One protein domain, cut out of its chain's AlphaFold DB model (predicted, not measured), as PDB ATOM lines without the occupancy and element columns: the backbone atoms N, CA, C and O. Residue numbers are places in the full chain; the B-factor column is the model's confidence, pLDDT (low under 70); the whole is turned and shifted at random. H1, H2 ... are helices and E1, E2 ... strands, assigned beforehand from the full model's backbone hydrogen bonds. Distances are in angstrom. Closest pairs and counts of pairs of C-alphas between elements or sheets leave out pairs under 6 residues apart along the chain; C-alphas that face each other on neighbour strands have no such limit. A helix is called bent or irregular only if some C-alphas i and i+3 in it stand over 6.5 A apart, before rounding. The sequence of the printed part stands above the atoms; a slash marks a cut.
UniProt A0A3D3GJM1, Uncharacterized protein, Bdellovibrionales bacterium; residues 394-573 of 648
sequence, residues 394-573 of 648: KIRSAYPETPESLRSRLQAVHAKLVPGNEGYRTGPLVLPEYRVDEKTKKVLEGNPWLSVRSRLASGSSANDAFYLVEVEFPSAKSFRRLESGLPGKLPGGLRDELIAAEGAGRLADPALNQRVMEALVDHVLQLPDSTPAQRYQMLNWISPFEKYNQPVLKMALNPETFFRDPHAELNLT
ATOM      1  N   LYS A 394      -2.799  17.862   6.028       78.19
ATOM      2  CA  LYS A 394      -2.609  17.195   4.726       78.19
ATOM      3  C   LYS A 394      -3.913  16.936   3.967       78.19
ATOM      4  O   LYS A 394      -3.865  16.606   2.790       78.19
ATOM      5  N   ILE A 395      -5.076  17.088   4.604       78.38
ATOM      6  CA  ILE A 395      -6.380  16.838   3.970       78.38
ATOM      7  C   ILE A 395      -6.694  17.918   2.926       78.38
ATOM      8  O   ILE A 395      -7.350  17.632   1.931       78.38
ATOM      9  N   ARG A 396      -6.180  19.148   3.074       66.19
ATOM     10  CA  ARG A 396      -6.484  20.266   2.161       66.19
ATOM     11  C   ARG A 396      -6.154  19.966   0.694       66.19
ATOM     12  O   ARG A 396      -6.955  20.302  -0.172       66.19
ATOM     13  N   SER A 397      -5.019  19.324   0.417       61.47
ATOM     14  CA  SER A 397      -4.574  19.006  -0.950       61.47
ATOM     15  C   SER A 397      -5.366  17.875  -1.616       61.47
ATOM     16  O   SER A 397      -5.268  17.706  -2.826       61.47
ATOM     17  N   ALA A 398      -6.156  17.116  -0.851       62.34
ATOM     18  CA  ALA A 398      -6.907  15.965  -1.349       62.34
ATOM     19  C   ALA A 398      -8.324  16.311  -1.846       62.34
ATOM     20  O   ALA A 398      -8.977  15.461  -2.446       62.34
ATOM     21  N   TYR A 399      -8.807  17.538  -1.608       64.50
ATOM     22  CA  TYR A 399     -10.175  17.950  -1.947       64.50
ATOM     23  C   TYR A 399     -10.167  19.218  -2.812       64.50
ATOM     24  O   TYR A 399      -9.516  20.189  -2.415       64.50
ATOM     25  N   PRO A 400     -10.924  19.264  -3.928       61.03
ATOM     26  CA  PRO A 400     -11.054  20.467  -4.755       61.03
ATOM     27  C   PRO A 400     -11.669  21.643  -3.973       61.03
ATOM     28  O   PRO A 400     -12.138  21.479  -2.846       61.03
ATOM     29  N   GLU A 401     -11.668  22.845  -4.548       62.75
ATOM     30  CA  GLU A 401     -12.259  24.051  -3.942       62.75
ATOM     31  C   GLU A 401     -13.725  24.244  -4.364       62.75
ATOM     32  O   GLU A 401     -14.100  25.256  -4.946       62.75
ATOM     33  N   THR A 402     -14.569  23.249  -4.085       64.75
ATOM     34  CA  THR A 402     -16.032  23.345  -4.235       64.75
ATOM     35  C   THR A 402     -16.704  23.384  -2.855       64.75
ATOM     36  O   THR A 402     -16.113  22.891  -1.888       64.75
ATOM     37  N   PRO A 403     -17.919  23.947  -2.713       60.47
ATOM     38  CA  PRO A 403     -18.658  23.916  -1.448       60.47
ATOM     39  C   PRO A 403     -18.860  22.490  -0.907       60.47
ATOM     40  O   PRO A 403     -18.610  22.225   0.271       60.47
ATOM     41  N   GLU A 404     -19.214  21.542  -1.778       63.69
ATOM     42  CA  GLU A 404     -19.424  20.135  -1.432       63.69
ATOM     43  C   GLU A 404     -18.125  19.466  -0.960       63.69
ATOM     44  O   GLU A 404     -18.096  18.800   0.076       63.69
ATOM     45  N   SER A 405     -17.017  19.688  -1.672       69.12
ATOM     46  CA  SER A 405     -15.716  19.132  -1.285       69.12
ATOM     47  C   SER A 405     -15.152  19.766  -0.015       69.12
ATOM     48  O   SER A 405     -14.404  19.110   0.710       69.12
ATOM     49  N   LEU A 406     -15.522  21.009   0.299       67.19
ATOM     50  CA  LEU A 406     -15.157  21.666   1.548       67.19
ATOM     51  C   LEU A 406     -15.947  21.115   2.740       67.19
ATOM     52  O   LEU A 406     -15.377  20.949   3.816       67.19
ATOM     53  N   ARG A 407     -17.220  20.745   2.554       69.44
ATOM     54  CA  ARG A 407     -17.991  20.008   3.568       69.44
ATOM     55  C   ARG A 407     -17.357  18.649   3.858       69.44
ATOM     56  O   ARG A 407     -17.102  18.326   5.019       69.44
ATOM     57  N   SER A 408     -17.026  17.891   2.811       73.38
ATOM     58  CA  SER A 408     -16.292  16.628   2.960       73.38
ATOM     59  C   SER A 408     -14.928  16.836   3.623       73.38
ATOM     60  O   SER A 408     -14.519  16.021   4.447       73.38
ATOM     61  N   ARG A 409     -14.246  17.953   3.336       75.69
ATOM     62  CA  ARG A 409     -12.990  18.335   3.994       75.69
ATOM     63  C   ARG A 409     -13.191  18.614   5.483       75.69
ATOM     64  O   ARG A 409     -12.427  18.090   6.282       75.69
ATOM     65  N   LEU A 410     -14.201  19.395   5.868       75.44
ATOM     66  CA  LEU A 410     -14.521  19.679   7.272       75.44
ATOM     67  C   LEU A 410     -14.815  18.392   8.049       75.44
ATOM     68  O   LEU A 410     -14.270  18.199   9.132       75.44
ATOM     69  N   GLN A 411     -15.605  17.483   7.473       74.56
ATOM     70  CA  GLN A 411     -15.891  16.173   8.064       74.56
ATOM     71  C   GLN A 411     -14.630  15.308   8.187       74.56
ATOM     72  O   GLN A 411     -14.380  14.733   9.243       74.56
ATOM     73  N   ALA A 412     -13.801  15.250   7.143       76.94
ATOM     74  CA  ALA A 412     -12.556  14.485   7.158       76.94
ATOM     75  C   ALA A 412     -11.550  15.033   8.185       76.94
ATOM     76  O   ALA A 412     -10.925  14.262   8.915       76.94
ATOM     77  N   VAL A 413     -11.413  16.360   8.280       78.25
ATOM     78  CA  VAL A 413     -10.583  17.034   9.289       78.25
ATOM     79  C   VAL A 413     -11.125  16.768  10.692       78.25
ATOM     80  O   VAL A 413     -10.346  16.422  11.578       78.25
ATOM     81  N   HIS A 414     -12.444  16.861  10.892       78.38
ATOM     82  CA  HIS A 414     -13.082  16.548  12.170       78.38
ATOM     83  C   HIS A 414     -12.804  15.108  12.600       78.38
ATOM     84  O   HIS A 414     -12.313  14.889  13.704       78.38
ATOM     85  N   ALA A 415     -13.009  14.142  11.704       77.06
ATOM     86  CA  ALA A 415     -12.754  12.731  11.971       77.06
ATOM     87  C   ALA A 415     -11.286  12.449  12.345       77.06
ATOM     88  O   ALA A 415     -11.013  11.524  13.109       77.06
ATOM     89  N   LYS A 416     -10.331  13.235  11.827       84.00
ATOM     90  CA  LYS A 416      -8.913  13.120  12.208       84.00
ATOM     91  C   LYS A 416      -8.583  13.775  13.542       84.00
ATOM     92  O   LYS A 416      -7.822  13.198  14.314       84.00
ATOM     93  N   LEU A 417      -9.116  14.963  13.814       77.31
ATOM     94  CA  LEU A 417      -8.808  15.695  15.044       77.31
ATOM     95  C   LEU A 417      -9.577  15.152  16.258       77.31
ATOM     96  O   LEU A 417      -9.045  15.147  17.370       77.31
ATOM     97  N   VAL A 418     -10.792  14.641  16.053       75.12
ATOM     98  CA  VAL A 418     -11.719  14.222  17.114       75.12
ATOM     99  C   VAL A 418     -12.227  12.789  16.863       75.12
ATOM    100  O   VAL A 418     -13.377  12.592  16.466       75.12
ATOM    101  N   PRO A 419     -11.390  11.757  17.085       66.50
ATOM    102  CA  PRO A 419     -11.790  10.365  16.882       66.50
ATOM    103  C   PRO A 419     -12.989   9.978  17.765       66.50
ATOM    104  O   PRO A 419     -13.038  10.335  18.941       66.50
ATOM    105  N   GLY A 420     -13.956   9.239  17.212       63.19
ATOM    106  CA  GLY A 420     -15.132   8.743  17.948       63.19
ATOM    107  C   GLY A 420     -16.273   9.753  18.132       63.19
ATOM    108  O   GLY A 420     -17.274   9.425  18.765       63.19
ATOM    109  N   ASN A 421     -16.153  10.959  17.574       58.75
ATOM    110  CA  ASN A 421     -17.232  11.940  17.507       58.75
ATOM    111  C   ASN A 421     -17.625  12.135  16.035       58.75
ATOM    112  O   ASN A 421     -17.034  12.940  15.324       58.75
ATOM    113  N   GLU A 422     -18.575  11.340  15.541       46.56
ATOM    114  CA  GLU A 422     -18.943  11.330  14.112       46.56
ATOM    115  C   GLU A 422     -19.831  12.517  13.694       46.56
ATOM    116  O   GLU A 422     -20.150  12.673  12.517       46.56
ATOM    117  N   GLY A 423     -20.214  13.386  14.635       50.09
ATOM    118  CA  GLY A 423     -21.094  14.519  14.377       50.09
ATOM    119  C   GLY A 423     -20.477  15.859  14.757       50.09
ATOM    120  O   GLY A 423     -20.011  16.061  15.882       50.09
ATOM    121  N   TYR A 424     -20.628  16.844  13.863       48.84
ATOM    122  CA  TYR A 424     -20.845  18.217  14.323       48.84
ATOM    123  C   TYR A 424     -21.943  18.162  15.390       48.84
ATOM    124  O   TYR A 424     -22.975  17.541  15.157       48.84
ATOM    125  N   ARG A 425     -21.746  18.747  16.577       50.12
ATOM    126  CA  ARG A 425     -22.828  18.786  17.573       50.12
ATOM    127  C   ARG A 425     -24.020  19.519  16.947       50.12
ATOM    128  O   ARG A 425     -23.916  20.703  16.659       50.12
ATOM    129  N   THR A 426     -25.116  18.799  16.720       43.06
ATOM    130  CA  THR A 426     -26.301  19.261  15.976       43.06
ATOM    131  C   THR A 426     -27.393  19.858  16.868       43.06
ATOM    132  O   THR A 426     -28.482  20.155  16.390       43.06
ATOM    133  N   GLY A 427     -27.144  20.025  18.169       48.62
ATOM    134  CA  GLY A 427     -28.100  20.623  19.107       48.62
ATOM    135  C   GLY A 427     -27.868  22.124  19.318       48.62
ATOM    136  O   GLY A 427     -26.753  22.594  19.095       48.62
ATOM    137  N   PRO A 428     -28.883  22.873  19.797       50.75
ATOM    138  CA  PRO A 428     -28.694  24.252  20.230       50.75
ATOM    139  C   PRO A 428     -27.633  24.278  21.328       50.75
ATOM    140  O   PRO A 428     -27.801  23.666  22.387       50.75
ATOM    141  N   LEU A 429     -26.525  24.959  21.058       61.59
ATOM    142  CA  LEU A 429     -25.477  25.160  22.041       61.59
ATOM    143  C   LEU A 429     -25.740  26.493  22.730       61.59
ATOM    144  O   LEU A 429     -25.750  27.543  22.092       61.59
ATOM    145  N   VAL A 430     -26.001  26.423  24.031       66.88
ATOM    146  CA  VAL A 430     -26.100  27.591  24.902       66.88
ATOM    147  C   VAL A 430     -24.864  27.581  25.782       66.88
ATOM    148  O   VAL A 430     -24.631  26.612  26.510       66.88
ATOM    149  N   LEU A 431     -24.045  28.624  25.680       64.38
ATOM    150  CA  LEU A 431     -22.933  28.812  26.601       64.38
ATOM    151  C   LEU A 431     -23.492  29.299  27.946       64.38
ATOM    152  O   LEU A 431     -24.278  30.252  27.947       64.38
ATOM    153  N   PRO A 432     -23.121  28.664  29.074       68.06
ATOM    154  CA  PRO A 432     -23.529  29.129  30.398       68.06
ATOM    155  C   PRO A 432     -23.045  30.565  30.638       68.06
ATOM    156  O   PRO A 432     -22.034  30.957  30.062       68.06
ATOM    157  N   GLU A 433     -23.751  31.335  31.481       77.00
ATOM    158  CA  GLU A 433     -23.416  32.743  31.758       77.00
ATOM    159  C   GLU A 433     -21.917  32.926  32.065       77.00
ATOM    160  O   GLU A 433     -21.391  32.343  33.017       77.00
ATOM    161  N   TYR A 434     -21.240  33.780  31.294       66.81
ATOM    162  CA  TYR A 434     -19.839  34.142  31.520       66.81
ATOM    163  C   TYR A 434     -19.650  35.660  31.556       66.81
ATOM    164  O   TYR A 434     -20.456  36.428  31.029       66.81
ATOM    165  N   ARG A 435     -18.604  36.109  32.259       74.88
ATOM    166  CA  ARG A 435     -18.333  37.530  32.509       74.88
ATOM    167  C   ARG A 435     -17.545  38.142  31.350       74.88
ATOM    168  O   ARG A 435     -16.486  37.628  31.010       74.88
ATOM    169  N   VAL A 436     -18.016  39.267  30.814       70.44
ATOM    170  CA  VAL A 436     -17.371  40.018  29.722       70.44
ATOM    171  C   VAL A 436     -17.368  41.524  29.991       70.44
ATOM    172  O   VAL A 436     -18.153  42.013  30.806       70.44
ATOM    173  N   ASP A 437     -16.489  42.267  29.319       74.19
ATOM    174  CA  ASP A 437     -16.487  43.735  29.334       74.19
ATOM    175  C   ASP A 437     -17.536  44.332  28.368       74.19
ATOM    176  O   ASP A 437     -18.186  43.623  27.591       74.19
ATOM    177  N   GLU A 438     -17.739  45.654  28.419       77.12
ATOM    178  CA  GLU A 438     -18.735  46.335  27.579       77.12
ATOM    179  C   GLU A 438     -18.430  46.219  26.075       77.12
ATOM    180  O   GLU A 438     -19.350  46.086  25.262       77.12
ATOM    181  N   LYS A 439     -17.146  46.243  25.695       70.25
ATOM    182  CA  LYS A 439     -16.723  46.118  24.295       70.25
ATOM    183  C   LYS A 439     -17.122  44.751  23.740       70.25
ATOM    184  O   LYS A 439     -17.772  44.674  22.701       70.25
ATOM    185  N   THR A 440     -16.798  43.692  24.471       68.25
ATOM    186  CA  THR A 440     -17.106  42.304  24.125       68.25
ATOM    187  C   THR A 440     -18.611  42.076  24.071       68.25
ATOM    188  O   THR A 440     -19.109  41.504  23.105       68.25
ATOM    189  N   LYS A 441     -19.368  42.600  25.047       77.88
ATOM    190  CA  LYS A 441     -20.837  42.573  25.010       77.88
ATOM    191  C   LYS A 441     -21.380  43.179  23.712       77.88
ATOM    192  O   LYS A 441     -22.219  42.554  23.072       77.88
ATOM    193  N   LYS A 442     -20.898  44.361  23.305       75.81
ATOM    194  CA  LYS A 442     -21.335  45.022  22.061       75.81
ATOM    195  C   LYS A 442     -21.007  44.198  20.815       75.81
ATOM    196  O   LYS A 442     -21.819  44.168  19.896       75.81
ATOM    197  N   VAL A 443     -19.858  43.517  20.778       69.50
ATOM    198  CA  VAL A 443     -19.494  42.626  19.663       69.50
ATOM    199  C   VAL A 443     -20.420  41.414  19.601       69.50
ATOM    200  O   VAL A 443     -20.946  41.109  18.532       69.50
ATOM    201  N   LEU A 444     -20.671  40.762  20.740       71.56
ATOM    202  CA  LEU A 444     -21.585  39.623  20.822       71.56
ATOM    203  C   LEU A 444     -23.007  40.026  20.404       71.56
ATOM    204  O   LEU A 444     -23.619  39.347  19.586       71.56
ATOM    205  N   GLU A 445     -23.521  41.145  20.918       74.94
ATOM    206  CA  GLU A 445     -24.856  41.666  20.581       74.94
ATOM    207  C   GLU A 445     -24.958  42.157  19.128       74.94
ATOM    208  O   GLU A 445     -26.035  42.111  18.537       74.94
ATOM    209  N   GLY A 446     -23.849  42.611  18.539       70.44
ATOM    210  CA  GLY A 446     -23.761  43.003  17.133       70.44
ATOM    211  C   GLY A 446     -23.629  41.830  16.157       70.44
ATOM    212  O   GLY A 446     -23.674  42.043  14.945       70.44
ATOM    213  N   ASN A 447     -23.458  40.602  16.653       68.56
ATOM    214  CA  ASN A 447     -23.322  39.417  15.821       68.56
ATOM    215  C   ASN A 447     -24.696  38.951  15.305       68.56
ATOM    216  O   ASN A 447     -25.537  38.536  16.104       68.56
ATOM    217  N   PRO A 448     -24.934  38.928  13.981       66.44
ATOM    218  CA  PRO A 448     -26.261  38.630  13.447       66.44
ATOM    219  C   PRO A 448     -26.662  37.147  13.540       66.44
ATOM    220  O   PRO A 448     -27.791  36.798  13.199       66.44
ATOM    221  N   TRP A 449     -25.756  36.268  13.979       68.31
ATOM    222  CA  TRP A 449     -25.987  34.828  14.111       68.31
ATOM    223  C   TRP A 449     -26.243  34.425  15.572       68.31
ATOM    224  O   TRP A 449     -26.813  33.367  15.827       68.31
ATOM    225  N   LEU A 450     -25.858  35.258  16.542       71.00
ATOM    226  CA  LEU A 450     -25.950  34.927  17.963       71.00
ATOM    227  C   LEU A 450     -27.217  35.489  18.600       71.00
ATOM    228  O   LEU A 450     -27.674  36.589  18.305       71.00
ATOM    229  N   SER A 451     -27.767  34.732  19.541       74.81
ATOM    230  CA  SER A 451     -28.755  35.220  20.492       74.81
ATOM    231  C   SER A 451     -28.067  35.491  21.819       74.81
ATOM    232  O   SER A 451     -27.602  34.568  22.479       74.81
ATOM    233  N   VAL A 452     -28.003  36.761  22.206       75.62
ATOM    234  CA  VAL A 452     -27.253  37.199  23.384       75.62
ATOM    235  C   VAL A 452     -28.213  37.735  24.433       75.62
ATOM    236  O   VAL A 452     -29.039  38.604  24.152       75.62
ATOM    237  N   ARG A 453     -28.109  37.216  25.656       83.62
ATOM    238  CA  ARG A 453     -28.768  37.775  26.838       83.62
ATOM    239  C   ARG A 453     -27.701  38.282  27.781       83.62
ATOM    240  O   ARG A 453     -26.739  37.573  28.051       83.62
ATOM    241  N   SER A 454     -27.870  39.495  28.283       85.62
ATOM    242  CA  SER A 454     -26.863  40.147  29.110       85.62
ATOM    243  C   SER A 454     -27.495  40.829  30.323       85.62
ATOM    244  O   SER A 454     -28.602  41.365  30.260       85.62
ATOM    245  N   ARG A 455     -26.783  40.813  31.453       87.44
ATOM    246  CA  ARG A 455     -27.126  41.578  32.661       87.44
ATOM    247  C   ARG A 455     -25.867  42.120  33.326       87.44
ATOM    248  O   ARG A 455     -24.806  41.513  33.225       87.44
ATOM    249  N   LEU A 456     -25.973  43.260  34.008       84.38
ATOM    250  CA  LEU A 456     -24.832  43.846  34.714       84.38
ATOM    251  C   LEU A 456     -24.371  42.905  35.840       84.38
ATOM    252  O   LEU A 456     -25.187  42.437  36.637       84.38
ATOM    253  N   ALA A 457     -23.069  42.626  35.902       82.19
ATOM    254  CA  ALA A 457     -22.494  41.797  36.950       82.19
ATOM    255  C   ALA A 457     -22.508  42.551  38.288       82.19
ATOM    256  O   ALA A 457     -22.137  43.728  38.365       82.19
ATOM    257  N   SER A 458     -22.921  41.866  39.355       77.56
ATOM    258  CA  SER A 458     -22.979  42.419  40.709       77.56
ATOM    259  C   SER A 458     -21.604  42.942  41.154       77.56
ATOM    260  O   SER A 458     -20.611  42.228  41.044       77.56
ATOM    261  N   GLY A 459     -21.544  44.177  41.667       71.50
ATOM    262  CA  GLY A 459     -20.302  44.789  42.169       71.50
ATOM    263  C   GLY A 459     -19.421  45.478  41.117       71.50
ATOM    264  O   GLY A 459     -18.295  45.853  41.434       71.50
ATOM    265  N   SER A 460     -19.904  45.659  39.885       65.44
ATOM    266  CA  SER A 460     -19.184  46.416  38.848       65.44
ATOM    267  C   SER A 460     -19.206  47.924  39.140       65.44
ATOM    268  O   SER A 460     -20.250  48.468  39.503       65.44
ATOM    269  N   SER A 461     -18.064  48.604  38.988       62.28
ATOM    270  CA  SER A 461     -17.964  50.063  39.155       62.28
ATOM    271  C   SER A 461     -18.321  50.793  37.853       62.28
ATOM    272  O   SER A 461     -18.273  50.195  36.781       62.28
ATOM    273  N   ALA A 462     -18.638  52.091  37.922       57.94
ATOM    274  CA  ALA A 462     -18.976  52.895  36.741       57.94
ATOM    275  C   ALA A 462     -17.849  52.963  35.687       57.94
ATOM    276  O   ALA A 462     -18.135  53.199  34.519       57.94
ATOM    277  N   ASN A 463     -16.594  52.731  36.090       53.00
ATOM    278  CA  ASN A 463     -15.433  52.779  35.199       53.00
ATOM    279  C   ASN A 463     -15.023  51.402  34.649       53.00
ATOM    280  O   ASN A 463     -14.218  51.355  33.729       53.00
ATOM    281  N   ASP A 464     -15.580  50.307  35.183       62.91
ATOM    282  CA  ASP A 464     -15.277  48.919  34.802       62.91
ATOM    283  C   ASP A 464     -16.571  48.091  34.850       62.91
ATOM    284  O   ASP A 464     -16.766  47.206  35.695       62.91
ATOM    285  N   ALA A 465     -17.519  48.439  33.978       72.94
ATOM    286  CA  ALA A 465     -18.778  47.720  33.862       72.94
ATOM    287  C   ALA A 465     -18.538  46.341  33.227       72.94
ATOM    288  O   ALA A 465     -18.192  46.230  32.050       72.94
ATOM    289  N   PHE A 466     -18.751  45.281  34.008       79.44
ATOM    290  CA  PHE A 466     -18.755  43.913  33.504       79.44
ATOM    291  C   PHE A 466     -20.182  43.384  33.406       79.44
ATOM    292  O   PHE A 466     -21.048  43.706  34.223       79.44
ATOM    293  N   TYR A 467     -20.412  42.519  32.428       82.19
ATOM    294  CA  TYR A 467     -21.704  41.911  32.151       82.19
ATOM    295  C   TYR A 467     -21.596  40.398  32.251       82.19
ATOM    296  O   TYR A 467     -20.602  39.816  31.828       82.19
ATOM    297  N   LEU A 468     -22.621  39.762  32.809       82.00
ATOM    298  CA  LEU A 468     -22.835  38.329  32.663       82.00
ATOM    299  C   LEU A 468     -23.639  38.115  31.387       82.00
ATOM    300  O   LEU A 468     -24.690  38.738  31.218       82.00
ATOM    301  N   VAL A 469     -23.113  37.286  30.491       78.38
ATOM    302  CA  VAL A 469     -23.664  37.064  29.159       78.38
ATOM    303  C   VAL A 469     -23.910  35.578  28.925       78.38
ATOM    304  O   VAL A 469     -23.025  34.755  29.133       78.38
ATOM    305  N   GLU A 470     -25.119  35.251  28.476       82.56
ATOM    306  CA  GLU A 470     -25.524  33.946  27.948       82.56
ATOM    307  C   GLU A 470     -25.624  34.061  26.422       82.56
ATOM    308  O   GLU A 470     -26.267  34.979  25.902       82.56
ATOM    309  N   VAL A 471     -24.983  33.134  25.704       74.94
ATOM    310  CA  VAL A 471     -24.970  33.114  24.234       74.94
ATOM    311  C   VAL A 471     -25.604  31.822  23.735       74.94
ATOM    312  O   VAL A 471     -25.100  30.730  23.992       74.94
ATOM    313  N   GLU A 472     -26.696  31.960  22.994       76.12
ATOM    314  CA  GLU A 472     -27.357  30.897  22.244       76.12
ATOM    315  C   GLU A 472     -26.964  30.997  20.764       76.12
ATOM    316  O   GLU A 472     -27.103  32.044  20.127       76.12
ATOM    317  N   PHE A 473     -26.482  29.888  20.213       74.44
ATOM    318  CA  PHE A 473     -26.057  29.795  18.819       74.44
ATOM    319  C   PHE A 473     -27.237  29.519  17.877       74.44
ATOM    320  O   PHE A 473     -28.312  29.112  18.340       74.44
ATOM    321  N   PRO A 474     -27.080  29.757  16.559       75.25
ATOM    322  CA  PRO A 474     -28.142  29.505  15.595       75.25
ATOM    323  C   PRO A 474     -28.737  28.101  15.729       75.25
ATOM    324  O   PRO A 474     -28.026  27.103  15.812       75.25
ATOM    325  N   SER A 475     -30.063  28.019  15.760       78.19
ATOM    326  CA  SER A 475     -30.787  26.757  15.879       78.19
ATOM    327  C   SER A 475     -32.198  26.889  15.308       78.19
ATOM    328  O   SER A 475     -32.672  27.991  15.018       78.19
ATOM    329  N   ALA A 476     -32.914  25.771  15.191       81.56
ATOM    330  CA  ALA A 476     -34.326  25.781  14.833       81.56
ATOM    331  C   ALA A 476     -35.167  26.565  15.850       81.56
ATOM    332  O   ALA A 476     -36.151  27.176  15.462       81.56
ATOM    333  N   LYS A 477     -34.778  26.638  17.132       82.31
ATOM    334  CA  LYS A 477     -35.497  27.447  18.136       82.31
ATOM    335  C   LYS A 477     -35.334  28.953  17.936       82.31
ATOM    336  O   LYS A 477     -36.237  29.708  18.289       82.31
ATOM    337  N   SER A 478     -34.210  29.396  17.376       79.00
ATOM    338  CA  SER A 478     -33.901  30.817  17.183       79.00
ATOM    339  C   SER A 478     -34.206  31.328  15.766       79.00
ATOM    340  O   SER A 478     -33.964  32.502  15.479       79.00
ATOM    341  N   PHE A 479     -34.810  30.504  14.895       79.88
ATOM    342  CA  PHE A 479     -34.967  30.808  13.465       79.88
ATOM    343  C   PHE A 479     -35.719  32.112  13.163       79.88
ATOM    344  O   PHE A 479     -35.289  32.869  12.300       79.88
ATOM    345  N   ARG A 480     -36.782  32.439  13.910       78.69
ATOM    346  CA  ARG A 480     -37.528  33.704  13.745       78.69
ATOM    347  C   ARG A 480     -36.645  34.939  13.932       78.69
ATOM    348  O   ARG A 480     -36.811  35.927  13.222       78.69
ATOM    349  N   ARG A 481     -35.685  34.885  14.865       71.12
ATOM    350  CA  ARG A 481     -34.719  35.977  15.065       71.12
ATOM    351  C   ARG A 481     -33.739  36.054  13.900       71.12
ATOM    352  O   ARG A 481     -33.497  37.155  13.411       71.12
ATOM    353  N   LEU A 482     -33.254  34.904  13.419       69.69
ATOM    354  CA  LEU A 482     -32.396  34.826  12.230       69.69
ATOM    355  C   LEU A 482     -33.085  35.461  11.009       69.69
ATOM    356  O   LEU A 482     -32.452  36.224  10.288       69.69
ATOM    357  N   GLU A 483     -34.391  35.235  10.819       68.81
ATOM    358  CA  GLU A 483     -35.167  35.868   9.739       68.81
ATOM    359  C   GLU A 483     -35.252  37.392   9.866       68.81
ATOM    360  O   GLU A 483     -35.139  38.097   8.864       68.81
ATOM    361  N   SER A 484     -35.455  37.908  11.082       59.62
ATOM    362  CA  SER A 484     -35.553  39.353  11.328       59.62
ATOM    363  C   SER A 484     -34.208  40.084  11.253       59.62
ATOM    364  O   SER A 484     -34.162  41.231  10.819       59.62
ATOM    365  N   GLY A 485     -33.118  39.429  11.668       52.94
ATOM    366  CA  GLY A 485     -31.769  40.003  11.686       52.94
ATOM    367  C   GLY A 485     -31.019  39.851  10.363       52.94
ATOM    368  O   GLY A 485     -30.066  40.584  10.108       52.94
ATOM    369  N   LEU A 486     -31.445  38.916   9.510       52.91
ATOM    370  CA  LEU A 486     -30.834  38.604   8.220       52.91
ATOM    371  C   LEU A 486     -31.918  38.207   7.194       52.91
ATOM    372  O   LEU A 486     -32.031  37.029   6.836       52.91
ATOM    373  N   PRO A 487     -32.725  39.164   6.703       39.62
ATOM    374  CA  PRO A 487     -33.821  38.861   5.790       39.62
ATOM    375  C   PRO A 487     -33.324  38.140   4.525       39.62
ATOM    376  O   PRO A 487     -32.459  38.641   3.808       39.62
ATOM    377  N   GLY A 488     -33.890  36.953   4.257       51.25
ATOM    378  CA  GLY A 488     -33.735  36.223   2.990       51.25
ATOM    379  C   GLY A 488     -32.723  35.069   2.938       51.25
ATOM    380  O   GLY A 488     -32.399  34.637   1.836       51.25
ATOM    381  N   LYS A 489     -32.208  34.560   4.070       63.75
ATOM    382  CA  LYS A 489     -31.078  33.598   4.062       63.75
ATOM    383  C   LYS A 489     -31.395  32.124   4.332       63.75
ATOM    384  O   LYS A 489     -30.579  31.274   3.992       63.75
ATOM    385  N   LEU A 490     -32.545  31.789   4.922       70.06
ATOM    386  CA  LEU A 490     -32.965  30.384   5.005       70.06
ATOM    387  C   LEU A 490     -33.624  29.984   3.674       70.06
ATOM    388  O   LEU A 490     -34.504  30.716   3.211       70.06
ATOM    389  N   PRO A 491     -33.246  28.845   3.058       71.75
ATOM    390  CA  PRO A 491     -33.911  28.347   1.857       71.75
ATOM    391  C   PRO A 491     -35.426  28.280   2.072       71.75
ATOM    392  O   PRO A 491     -35.870  27.804   3.117       71.75
ATOM    393  N   GLY A 492     -36.219  28.726   1.089       70.56
ATOM    394  CA  GLY A 492     -37.680  28.837   1.228       70.56
ATOM    395  C   GLY A 492     -38.346  27.557   1.749       70.56
ATOM    396  O   GLY A 492     -39.167  27.619   2.655       70.56
ATOM    397  N   GLY A 493     -37.889  26.387   1.286       81.06
ATOM    398  CA  GLY A 493     -38.379  25.097   1.783       81.06
ATOM    399  C   GLY A 493     -38.052  24.807   3.256       81.06
ATOM    400  O   GLY A 493     -38.894  24.269   3.967       81.06
ATOM    401  N   LEU A 494     -36.867  25.195   3.746       84.56
ATOM    402  CA  LEU A 494     -36.483  25.013   5.154       84.56
ATOM    403  C   LEU A 494     -37.231  25.990   6.068       84.56
ATOM    404  O   LEU A 494     -37.616  25.643   7.181       84.56
ATOM    405  N   ARG A 495     -37.467  27.214   5.589       84.94
ATOM    406  CA  ARG A 495     -38.272  28.214   6.291       84.94
ATOM    407  C   ARG A 495     -39.691  27.714   6.548       84.94
ATOM    408  O   ARG A 495     -40.157  27.764   7.684       84.94
ATOM    409  N   ASP A 496     -40.363  27.228   5.510       86.25
ATOM    410  CA  ASP A 496     -41.742  26.748   5.621       86.25
ATOM    411  C   ASP A 496     -41.832  25.544   6.572       86.25
ATOM    412  O   ASP A 496     -42.749  25.444   7.393       86.25
ATOM    413  N   GLU A 497     -40.823  24.672   6.538       88.25
ATOM    414  CA  GLU A 497     -40.695  23.554   7.466       88.25
ATOM    415  C   GLU A 497     -40.518  24.002   8.927       88.25
ATOM    416  O   GLU A 497     -41.148  23.432   9.822       88.25
ATOM    417  N   LEU A 498     -39.713  25.034   9.189       88.38
ATOM    418  CA  LEU A 498     -39.520  25.584  10.536       88.38
ATOM    419  C   LEU A 498     -40.792  26.249  11.075       88.38
ATOM    420  O   LEU A 498     -41.112  26.075  12.249       88.38
ATOM    421  N   ILE A 499     -41.561  26.937  10.226       88.62
ATOM    422  CA  ILE A 499     -42.872  27.497  10.597       88.62
ATOM    423  C   ILE A 499     -43.847  26.373  10.975       88.62
ATOM    424  O   ILE A 499     -44.534  26.456  11.996       88.62
ATOM    425  N   ALA A 500     -43.885  25.293  10.190       88.94
ATOM    426  CA  ALA A 500     -44.709  24.128  10.502       88.94
ATOM    427  C   ALA A 500     -44.249  23.420  11.791       88.94
ATOM    428  O   ALA A 500     -45.074  22.974  12.592       88.94
ATOM    429  N   ALA A 501     -42.938  23.328  12.022       88.94
ATOM    430  CA  ALA A 501     -42.369  22.753  13.235       88.94
ATOM    431  C   ALA A 501     -42.637  23.611  14.480       88.94
ATOM    432  O   ALA A 501     -42.890  23.049  15.545       88.94
ATOM    433  N   GLU A 502     -42.635  24.940  14.353       91.12
ATOM    434  CA  GLU A 502     -43.043  25.883  15.400       91.12
ATOM    435  C   GLU A 502     -44.502  25.659  15.803       91.12
ATOM    436  O   GLU A 502     -44.775  25.417  16.978       91.12
ATOM    437  N   GLY A 503     -45.422  25.620  14.831       88.25
ATOM    438  CA  GLY A 503     -46.840  25.337  15.082       88.25
ATOM    439  C   GLY A 503     -47.103  23.953  15.691       88.25
ATOM    440  O   GLY A 503     -48.099  23.762  16.384       88.25
ATOM    441  N   ALA A 504     -46.194  22.998  15.477       90.19
ATOM    442  CA  ALA A 504     -46.255  21.646  16.031       90.19
ATOM    443  C   ALA A 504     -45.455  21.459  17.339       90.19
ATOM    444  O   ALA A 504     -45.403  20.342  17.852       90.19
ATOM    445  N   GLY A 505     -44.778  22.491  17.860       86.62
ATOM    446  CA  GLY A 505     -43.930  22.380  19.056       86.62
ATOM    447  C   GLY A 505     -42.675  21.507  18.881       86.62
ATOM    448  O   GLY A 505     -42.110  21.031  19.865       86.62
ATOM    449  N   ARG A 506     -42.218  21.285  17.641       87.81
ATOM    450  CA  ARG A 506     -41.102  20.385  17.283       87.81
ATOM    451  C   ARG A 506     -39.762  21.091  17.047       87.81
ATOM    452  O   ARG A 506     -38.815  20.458  16.605       87.81
ATOM    453  N   LEU A 507     -39.622  22.374  17.390       82.25
ATOM    454  CA  LEU A 507     -38.367  23.130  17.199       82.25
ATOM    455  C   LEU A 507     -37.168  22.596  18.006       82.25
ATOM    456  O   LEU A 507     -36.031  22.989  17.762       82.25
ATOM    457  N   ALA A 508     -37.398  21.717  18.983       79.56
ATOM    458  CA  ALA A 508     -36.328  21.040  19.711       79.56
ATOM    459  C   ALA A 508     -35.739  19.828  18.960       79.56
ATOM    460  O   ALA A 508     -34.784  19.240  19.461       79.56
ATOM    461  N   ASP A 509     -36.280  19.459  17.793       79.44
ATOM    462  CA  ASP A 509     -35.811  18.326  16.991       79.44
ATOM    463  C   ASP A 509     -34.343  18.521  16.547       79.44
ATOM    464  O   ASP A 509     -34.031  19.483  15.829       79.44
ATOM    465  N   PRO A 510     -33.419  17.622  16.940       71.31
ATOM    466  CA  PRO A 510     -32.023  17.662  16.509       71.31
ATOM    467  C   PRO A 510     -31.841  17.686  14.983       71.31
ATOM    468  O   PRO A 510     -30.933  18.357  14.494       71.31
ATOM    469  N   ALA A 511     -32.714  17.022  14.218       77.25
ATOM    470  CA  ALA A 511     -32.623  16.987  12.757       77.25
ATOM    471  C   ALA A 511     -32.985  18.335  12.107       77.25
ATOM    472  O   ALA A 511     -32.456  18.694  11.053       77.25
ATOM    473  N   LEU A 512     -33.877  19.116  12.730       78.75
ATOM    474  CA  LEU A 512     -34.182  20.481  12.282       78.75
ATOM    475  C   LEU A 512     -33.033  21.438  12.594       78.75
ATOM    476  O   LEU A 512     -32.656  22.242  11.744       78.75
ATOM    477  N   ASN A 513     -32.437  21.317  13.781       74.94
ATOM    478  CA  ASN A 513     -31.266  22.108  14.156       74.94
ATOM    479  C   ASN A 513     -30.083  21.852  13.213       74.94
ATOM    480  O   ASN A 513     -29.450  22.803  12.759       74.94
ATOM    481  N   GLN A 514     -29.840  20.590  12.847       72.56
ATOM    482  CA  GLN A 514     -28.819  20.228  11.865       72.56
ATOM    483  C   GLN A 514     -29.041  20.925  10.518       72.56
ATOM    484  O   GLN A 514     -28.114  21.525   9.986       72.56
ATOM    485  N   ARG A 515     -30.268  20.904   9.986       76.50
ATOM    486  CA  ARG A 515     -30.574  21.533   8.692       76.50
ATOM    487  C   ARG A 515     -30.442  23.053   8.713       76.50
ATOM    488  O   ARG A 515     -29.987  23.631   7.730       76.50
ATOM    489  N   VAL A 516     -30.786  23.701   9.829       78.44
ATOM    490  CA  VAL A 516     -30.515  25.135  10.026       78.44
ATOM    491  C   VAL A 516     -29.016  25.402   9.988       78.44
ATOM    492  O   VAL A 516     -28.574  26.261   9.233       78.44
ATOM    493  N   MET A 517     -28.225  24.638  10.740       74.06
ATOM    494  CA  MET A 517     -26.770  24.784  10.753       74.06
ATOM    495  C   MET A 517     -26.147  24.549   9.372       74.06
ATOM    496  O   MET A 517     -25.297  25.327   8.951       74.06
ATOM    497  N   GLU A 518     -26.599  23.530   8.638       74.19
ATOM    498  CA  GLU A 518     -26.150  23.252   7.269       74.19
ATOM    499  C   GLU A 518     -26.456  24.418   6.322       74.19
ATOM    500  O   GLU A 518     -25.555  24.886   5.630       74.19
ATOM    501  N   ALA A 519     -27.679  24.955   6.353       77.06
ATOM    502  CA  ALA A 519     -28.060  26.096   5.522       77.06
ATOM    503  C   ALA A 519     -27.229  27.355   5.831       77.06
ATOM    504  O   ALA A 519     -26.867  28.111   4.931       77.06
ATOM    505  N   LEU A 520     -26.905  27.577   7.105       75.62
ATOM    506  CA  LEU A 520     -26.090  28.701   7.561       75.62
ATOM    507  C   LEU A 520     -24.624  28.567   7.132       75.62
ATOM    508  O   LEU A 520     -24.030  29.544   6.673       75.62
ATOM    509  N   VAL A 521     -24.057  27.362   7.232       75.31
ATOM    510  CA  VAL A 521     -22.719  27.058   6.708       75.31
ATOM    511  C   VAL A 521     -22.690  27.269   5.195       75.31
ATOM    512  O   VAL A 521     -21.825  27.995   4.708       75.31
ATOM    513  N   ASP A 522     -23.657  26.714   4.461       75.69
ATOM    514  CA  ASP A 522     -23.746  26.857   3.004       75.69
ATOM    515  C   ASP A 522     -23.857  28.322   2.584       75.69
ATOM    516  O   ASP A 522     -23.157  28.753   1.666       75.69
ATOM    517  N   HIS A 523     -24.651  29.112   3.314       78.00
ATOM    518  CA  HIS A 523     -24.746  30.553   3.100       78.00
ATOM    519  C   HIS A 523     -23.372  31.224   3.188       78.00
ATOM    520  O   HIS A 523     -23.013  31.978   2.286       78.00
ATOM    521  N   VAL A 524     -22.583  30.959   4.240       76.56
ATOM    522  CA  VAL A 524     -21.238  31.556   4.384       76.56
ATOM    523  C   VAL A 524     -20.306  31.122   3.262       76.56
ATOM    524  O   VAL A 524     -19.542  31.937   2.744       76.56
ATOM    525  N   LEU A 525     -20.361  29.852   2.872       73.88
ATOM    526  CA  LEU A 525     -19.495  29.315   1.825       73.88
ATOM    527  C   LEU A 525     -19.816  29.895   0.442       73.88
ATOM    528  O   LEU A 525     -18.907  30.052  -0.374       73.88
ATOM    529  N   GLN A 526     -21.076  30.247   0.196       76.88
ATOM    530  CA  GLN A 526     -21.545  30.832  -1.059       76.88
ATOM    531  C   GLN A 526     -21.451  32.363  -1.097       76.88
ATOM    532  O   GLN A 526     -21.797  32.957  -2.118       76.88
ATOM    533  N   LEU A 527     -20.973  33.015  -0.027       73.75
ATOM    534  CA  LEU A 527     -20.806  34.468  -0.023       73.75
ATOM    535  C   LEU A 527     -19.853  34.905  -1.152       73.75
ATOM    536  O   LEU A 527     -18.681  34.493  -1.166       73.75
ATOM    537  N   PRO A 528     -20.325  35.746  -2.093       66.62
ATOM    538  CA  PRO A 528     -19.456  36.338  -3.097       66.62
ATOM    539  C   PRO A 528     -18.446  37.264  -2.410       66.62
ATOM    540  O   PRO A 528     -18.749  37.898  -1.402       66.62
ATOM    541  N   ASP A 529     -17.222  37.300  -2.939       68.75
ATOM    542  CA  ASP A 529     -16.129  38.179  -2.494       68.75
ATOM    543  C   ASP A 529     -15.644  38.023  -1.038       68.75
ATOM    544  O   ASP A 529     -14.777  38.782  -0.597       68.75
ATOM    545  N   SER A 530     -16.112  37.006  -0.304       74.00
ATOM    546  CA  SER A 530     -15.596  36.689   1.034       74.00
ATOM    547  C   SER A 530     -14.225  36.008   0.976       74.00
ATOM    548  O   SER A 530     -14.007  35.102   0.163       74.00
ATOM    549  N   THR A 531     -13.321  36.392   1.873       77.12
ATOM    550  CA  THR A 531     -11.973  35.813   1.985       77.12
ATOM    551  C   THR A 531     -11.973  34.550   2.863       77.12
ATOM    552  O   THR A 531     -12.917  34.333   3.631       77.12
ATOM    553  N   PRO A 532     -10.930  33.697   2.808       78.81
ATOM    554  CA  PRO A 532     -10.814  32.548   3.709       78.81
ATOM    555  C   PRO A 532     -10.858  32.929   5.197       78.81
ATOM    556  O   PRO A 532     -11.504  32.234   5.979       78.81
ATOM    557  N   ALA A 533     -10.234  34.048   5.579       77.88
ATOM    558  CA  ALA A 533     -10.237  34.543   6.955       77.88
ATOM    559  C   ALA A 533     -11.635  35.016   7.386       77.88
ATOM    560  O   ALA A 533     -12.086  34.680   8.480       77.88
ATOM    561  N   GLN A 534     -12.361  35.710   6.503       77.31
ATOM    562  CA  GLN A 534     -13.737  36.120   6.776       77.31
ATOM    563  C   GLN A 534     -14.673  34.914   6.909       77.31
ATOM    564  O   GLN A 534     -15.449  34.837   7.857       77.31
ATOM    565  N   ARG A 535     -14.579  33.941   5.993       79.12
ATOM    566  CA  ARG A 535     -15.365  32.699   6.066       79.12
ATOM    567  C   ARG A 535     -15.078  31.940   7.354       79.12
ATOM    568  O   ARG A 535     -16.014  31.478   7.997       79.12
ATOM    569  N   TYR A 536     -13.807  31.843   7.742       80.25
ATOM    570  CA  TYR A 536     -13.412  31.240   9.009       80.25
ATOM    571  C   TYR A 536     -14.055  31.962  10.199       80.25
ATOM    572  O   TYR A 536     -14.702  31.301  11.006       80.25
ATOM    573  N   GLN A 537     -13.958  33.295  10.288       77.50
ATOM    574  CA  GLN A 537     -14.548  34.050  11.398       77.50
ATOM    575  C   GLN A 537     -16.073  33.878  11.458       77.50
ATOM    576  O   GLN A 537     -16.629  33.609  12.521       77.50
ATOM    577  N   MET A 538     -16.756  33.972  10.313       76.94
ATOM    578  CA  MET A 538     -18.208  33.798  10.238       76.94
ATOM    579  C   MET A 538     -18.637  32.377  10.629       76.94
ATOM    580  O   MET A 538     -19.617  32.212  11.348       76.94
ATOM    581  N   LEU A 539     -17.892  31.348  10.216       76.12
ATOM    582  CA  LEU A 539     -18.154  29.965  10.626       76.12
ATOM    583  C   LEU A 539     -17.838  29.720  12.108       76.12
ATOM    584  O   LEU A 539     -18.531  28.930  12.744       76.12
ATOM    585  N   ASN A 540     -16.856  30.430  12.671       72.94
ATOM    586  CA  ASN A 540     -16.565  30.419  14.106       72.94
ATOM    587  C   ASN A 540     -17.711  31.057  14.922       72.94
ATOM    588  O   ASN A 540     -18.022  30.613  16.021       72.94
ATOM    589  N   TRP A 541     -18.405  32.054  14.363       71.00
ATOM    590  CA  TRP A 541     -19.602  32.656  14.965       71.00
ATOM    591  C   TRP A 541     -20.864  31.803  14.852       71.00
ATOM    592  O   TRP A 541     -21.735  31.877  15.714       71.00
ATOM    593  N   ILE A 542     -20.979  30.990  13.806       68.62
ATOM    594  CA  ILE A 542     -22.126  30.090  13.617       68.62
ATOM    595  C   ILE A 542     -22.099  28.948  14.622       68.62
ATOM    596  O   ILE A 542     -23.150  28.409  14.958       68.62
ATOM    597  N   SER A 543     -20.927  28.584  15.140       64.31
ATOM    598  CA  SER A 543     -20.824  27.472  16.066       64.31
ATOM    599  C   SER A 543     -19.671  27.656  17.052       64.31
ATOM    600  O   SER A 543     -18.516  27.666  16.627       64.31
ATOM    601  N   PRO A 544     -19.925  27.721  18.373       50.72
ATOM    602  CA  PRO A 544     -18.864  27.926  19.340       50.72
ATOM    603  C   PRO A 544     -18.174  26.594  19.548       50.72
ATOM    604  O   PRO A 544     -18.751  25.632  20.065       50.72
ATOM    605  N   PHE A 545     -16.914  26.499  19.182       52.06
ATOM    606  CA  PHE A 545     -16.172  25.296  19.495       52.06
ATOM    607  C   PHE A 545     -14.848  25.658  20.114       52.06
ATOM    608  O   PHE A 545     -13.796  25.419  19.537       52.06
ATOM    609  N   GLU A 546     -14.951  26.131  21.350       46.03
ATOM    610  CA  GLU A 546     -13.851  26.545  22.219       46.03
ATOM    611  C   GLU A 546     -12.796  25.443  22.471       46.03
ATOM    612  O   GLU A 546     -11.769  25.714  23.080       46.03
ATOM    613  N   LYS A 547     -13.009  24.186  22.030       50.94
ATOM    614  CA  LYS A 547     -12.014  23.104  22.207       50.94
ATOM    615  C   LYS A 547     -11.761  22.168  21.025       50.94
ATOM    616  O   LYS A 547     -10.680  21.597  20.967       50.94
ATOM    617  N   TYR A 548     -12.706  21.965  20.101       53.81
ATOM    618  CA  TYR A 548     -12.581  20.861  19.129       53.81
ATOM    619  C   TYR A 548     -12.753  21.243  17.660       53.81
ATOM    620  O   TYR A 548     -12.091  20.643  16.822       53.81
ATOM    621  N   ASN A 549     -13.576  22.242  17.325       63.38
ATOM    622  CA  ASN A 549     -13.839  22.555  15.914       63.38
ATOM    623  C   ASN A 549     -13.270  23.885  15.443       63.38
ATOM    624  O   ASN A 549     -13.167  24.060  14.237       63.38
ATOM    625  N   GLN A 550     -12.833  24.779  16.328       70.38
ATOM    626  CA  GLN A 550     -11.989  25.900  15.918       70.38
ATOM    627  C   GLN A 550     -10.699  25.382  15.234       70.38
ATOM    628  O   GLN A 550     -10.461  25.746  14.082       70.38
ATOM    629  N   PRO A 551      -9.971  24.401  15.818       72.31
ATOM    630  CA  PRO A 551      -9.005  23.549  15.116       72.31
ATOM    631  C   PRO A 551      -9.418  23.059  13.721       72.31
ATOM    632  O   PRO A 551      -8.670  23.197  12.754       72.31
ATOM    633  N   VAL A 552     -10.620  22.487  13.610       75.69
ATOM    634  CA  VAL A 552     -11.139  21.878  12.375       75.69
ATOM    635  C   VAL A 552     -11.390  22.932  11.301       75.69
ATOM    636  O   VAL A 552     -10.942  22.774  10.165       75.69
ATOM    637  N   LEU A 553     -12.073  24.020  11.660       76.12
ATOM    638  CA  LEU A 553     -12.351  25.151  10.778       76.12
ATOM    639  C   LEU A 553     -11.046  25.788  10.305       76.12
ATOM    640  O   LEU A 553     -10.880  26.040   9.112       76.12
ATOM    641  N   LYS A 554     -10.096  25.976  11.225       77.88
ATOM    642  CA  LYS A 554      -8.779  26.537  10.937       77.88
ATOM    643  C   LYS A 554      -8.035  25.671   9.926       77.88
ATOM    644  O   LYS A 554      -7.631  26.164   8.881       77.88
ATOM    645  N   MET A 555      -7.953  24.362  10.152       77.19
ATOM    646  CA  MET A 555      -7.304  23.437   9.215       77.19
ATOM    647  C   MET A 555      -7.993  23.347   7.850       77.19
ATOM    648  O   MET A 555      -7.317  23.233   6.828       77.19
ATOM    649  N   ALA A 556      -9.324  23.404   7.805       76.25
ATOM    650  CA  ALA A 556     -10.061  23.272   6.553       76.25
ATOM    651  C   ALA A 556     -10.036  24.542   5.684       76.25
ATOM    652  O   ALA A 556     -10.085  24.426   4.451       76.25
ATOM    653  N   LEU A 557      -9.973  25.724   6.313       75.25
ATOM    654  CA  LEU A 557     -10.204  27.020   5.663       75.25
ATOM    655  C   LEU A 557      -8.984  27.935   5.661       75.25
ATOM    656  O   LEU A 557      -8.743  28.603   4.660       75.25
ATOM    657  N   ASN A 558      -8.232  27.990   6.761       74.00
ATOM    658  CA  ASN A 558      -7.119  28.920   6.910       74.00
ATOM    659  C   ASN A 558      -6.026  28.358   7.850       74.00
ATOM    660  O   ASN A 558      -5.916  28.746   9.009       74.00
ATOM    661  N   PRO A 559      -5.216  27.387   7.391       71.31
ATOM    662  CA  PRO A 559      -4.244  26.720   8.258       71.31
ATOM    663  C   PRO A 559      -3.021  27.575   8.613       71.31
ATOM    664  O   PRO A 559      -2.240  27.200   9.484       71.31
ATOM    665  N   GLU A 560      -2.843  28.708   7.934       70.50
ATOM    666  CA  GLU A 560      -1.722  29.633   8.135       70.50
ATOM    667  C   GLU A 560      -2.019  30.702   9.193       70.50
ATOM    668  O   GLU A 560      -1.120  31.429   9.610       70.50
ATOM    669  N   THR A 561      -3.271  30.783   9.648       72.06
ATOM    670  CA  THR A 561      -3.709  31.754  10.647       72.06
ATOM    671  C   THR A 561      -2.983  31.534  11.963       72.06
ATOM    672  O   THR A 561      -2.884  30.410  12.465       72.06
ATOM    673  N   PHE A 562      -2.538  32.612  12.588       75.00
ATOM    674  CA  PHE A 562      -1.938  32.569  13.909       75.00
ATOM    675  C   PHE A 562      -2.499  33.712  14.742       75.00
ATOM    676  O   PHE A 562      -2.484  34.848  14.289       75.00
ATOM    677  N   PHE A 563      -2.958  33.413  15.953       73.38
ATOM    678  CA  PHE A 563      -3.428  34.417  16.905       73.38
ATOM    679  C   PHE A 563      -2.567  34.340  18.149       73.38
ATOM    680  O   PHE A 563      -2.169  33.248  18.558       73.38
ATOM    681  N   ARG A 564      -2.297  35.488  18.769       69.12
ATOM    682  CA  ARG A 564      -1.619  35.498  20.071       69.12
ATOM    683  C   ARG A 564      -2.539  34.925  21.145       69.12
ATOM    684  O   ARG A 564      -2.099  34.143  21.982       69.12
ATOM    685  N   ASP A 565      -3.818  35.280  21.061       68.94
ATOM    686  CA  ASP A 565      -4.885  34.743  21.893       68.94
ATOM    687  C   ASP A 565      -5.984  34.119  21.010       68.94
ATOM    688  O   ASP A 565      -6.840  34.839  20.488       68.94
ATOM    689  N   PRO A 566      -5.980  32.786  20.816       63.59
ATOM    690  CA  PRO A 566      -6.998  32.106  20.023       63.59
ATOM    691  C   PRO A 566      -8.388  32.132  20.683       63.59
ATOM    692  O   PRO A 566      -9.392  31.908  20.007       63.59
ATOM    693  N   HIS A 567      -8.490  32.434  21.984       62.19
ATOM    694  CA  HIS A 567      -9.777  32.580  22.672       62.19
ATOM    695  C   HIS A 567     -10.410  33.953  22.435       62.19
ATOM    696  O   HIS A 567     -11.634  34.088  22.487       62.19
ATOM    697  N   ALA A 568      -9.603  34.965  22.106       63.19
ATOM    698  CA  ALA A 568     -10.103  36.294  21.778       63.19
ATOM    699  C   ALA A 568     -10.875  36.328  20.448       63.19
ATOM    700  O   ALA A 568     -11.711  37.206  20.270       63.19
ATOM    701  N   GLU A 569     -10.657  35.367  19.540       65.69
ATOM    702  CA  GLU A 569     -11.181  35.365  18.164       65.69
ATOM    703  C   GLU A 569     -12.703  35.558  18.055       65.69
ATOM    704  O   GLU A 569     -13.178  36.217  17.128       65.69
ATOM    705  N   LEU A 570     -13.478  35.009  18.997       60.97
ATOM    706  CA  LEU A 570     -14.942  35.136  19.013       60.97
ATOM    707  C   LEU A 570     -15.411  36.560  19.349       60.97
ATOM    708  O   LEU A 570     -16.513  36.947  18.961       60.97
ATOM    709  N   ASN A 571     -14.564  37.333  20.029       64.12
ATOM    710  CA  ASN A 571     -14.868  38.650  20.587       64.12
ATOM    711  C   ASN A 571     -14.372  39.806  19.708       64.12
ATOM    712  O   ASN A 571     -14.513  40.968  20.088       64.12
ATOM    713  N   LEU A 572     -13.778  39.506  18.550       66.38
ATOM    714  CA  LEU A 572     -13.222  40.501  17.637       66.38
ATOM    715  C   LEU A 572     -14.196  40.777  16.492       66.38
ATOM    716  O   LEU A 572     -14.742  39.849  15.896       66.38
ATOM    717  N   THR A 573     -14.378  42.047  16.128       67.12
ATOM    718  CA  THR A 573     -14.963  42.405  14.822       67.12
ATOM    719  C   THR A 573     -14.063  41.908  13.687       67.12
ATOM    720  O   THR A 573     -12.891  41.622  13.910       67.12
TER     721      THR A 573
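This is residues 394 to 573 of the 648 residues of an uncharacterized protein of Bdellovibrionales bacterium (UniProt A0A3D3GJM1). A run of helices, H5, H6, H7 and H1, each touching the next and running the opposite way, makes the body. A small, strongly twisted sheet, E1, E3 and E2, with H2 on one face, makes a wing at one end, while H3 and H4 sit by the first part of H5. The printed part has 180 residues, with eight named helices and three strands in the order H1 E1 H2 E2 E3 H3 H4 H5 H6 H7 H8; the sheet is all antiparallel and the class is mostly helix. It is compact, with a radius of gyration of the C-alphas of 17.3 A and spans of 54 by 46 by 36 A.

Find C-alpha 403 at (-18.658, 23.916, -1.448); from there H1 runs 20.9 A to residue 417. Next come E1, residues 430 to 437, 19.3 A, which bends by 66 degrees at residue 433; H2, 438 to 445; E2, 451 to 456; and E3, 466 to 472, 19.2 A. H3 is residues 476 to 485, irregular, with C-alphas 477 and 480 7.9 A apart. H4, 492 to 503, covers 17.0 A, and H5 starts at C-alpha 510, (-32.023, 17.662, 16.509), and runs 22.5 A to 525. H6 is 532 to 542, H7 550 to 557, and H8 568 to 571, ending at (-14.868, 38.650, 20.587).

Begin at hub H5, which touches H6 at Val 524 and Arg 535, closest C-alphas 6.2 A, a shallow tilt of 23 degrees, opposite ways, a helical hairpin. H6, the other hub, touches H7 at Pro 532 and Leu 557, 5.9 A, and H7 touches H1 at Val 552 and His 414, 5.7 A. H5 touches H3 with residues 512 to 516 alone, at Asn 513 and Ala 476, 4.8 A; with 3 pairs within 8 A it only just touches H4, at Leu 512 and Leu 498, 7.6 A. H8 touches H6 at Leu 570 and Trp 541, 6.7 A. In the sheet, look for N 436 and O 467 at 2.8 A between E1 and E3, and N 453 and O 470 at 2.9 A between E3 and E2. E1, H2 and E2 form a split strand-helix-strand unit, E3 between the strands, with a right-handed crossover. H2 is on the sheet at a height of 8.4 A. Every O i to N i+4 pair is within hydrogen-bond range in H1, H2, H4, H5, H6 and H7; H3 has 4 of 6, and H8 is too short for one.

The farthest C-alphas, of Ala 398 and Ala 462, are 54.4 A apart. The printed part has no cut; the link from H1 to E1 is long. The mean pLDDT of the printed part is 71.7, with 65 residues under 70, among them 419 to 432 and 564 to 573.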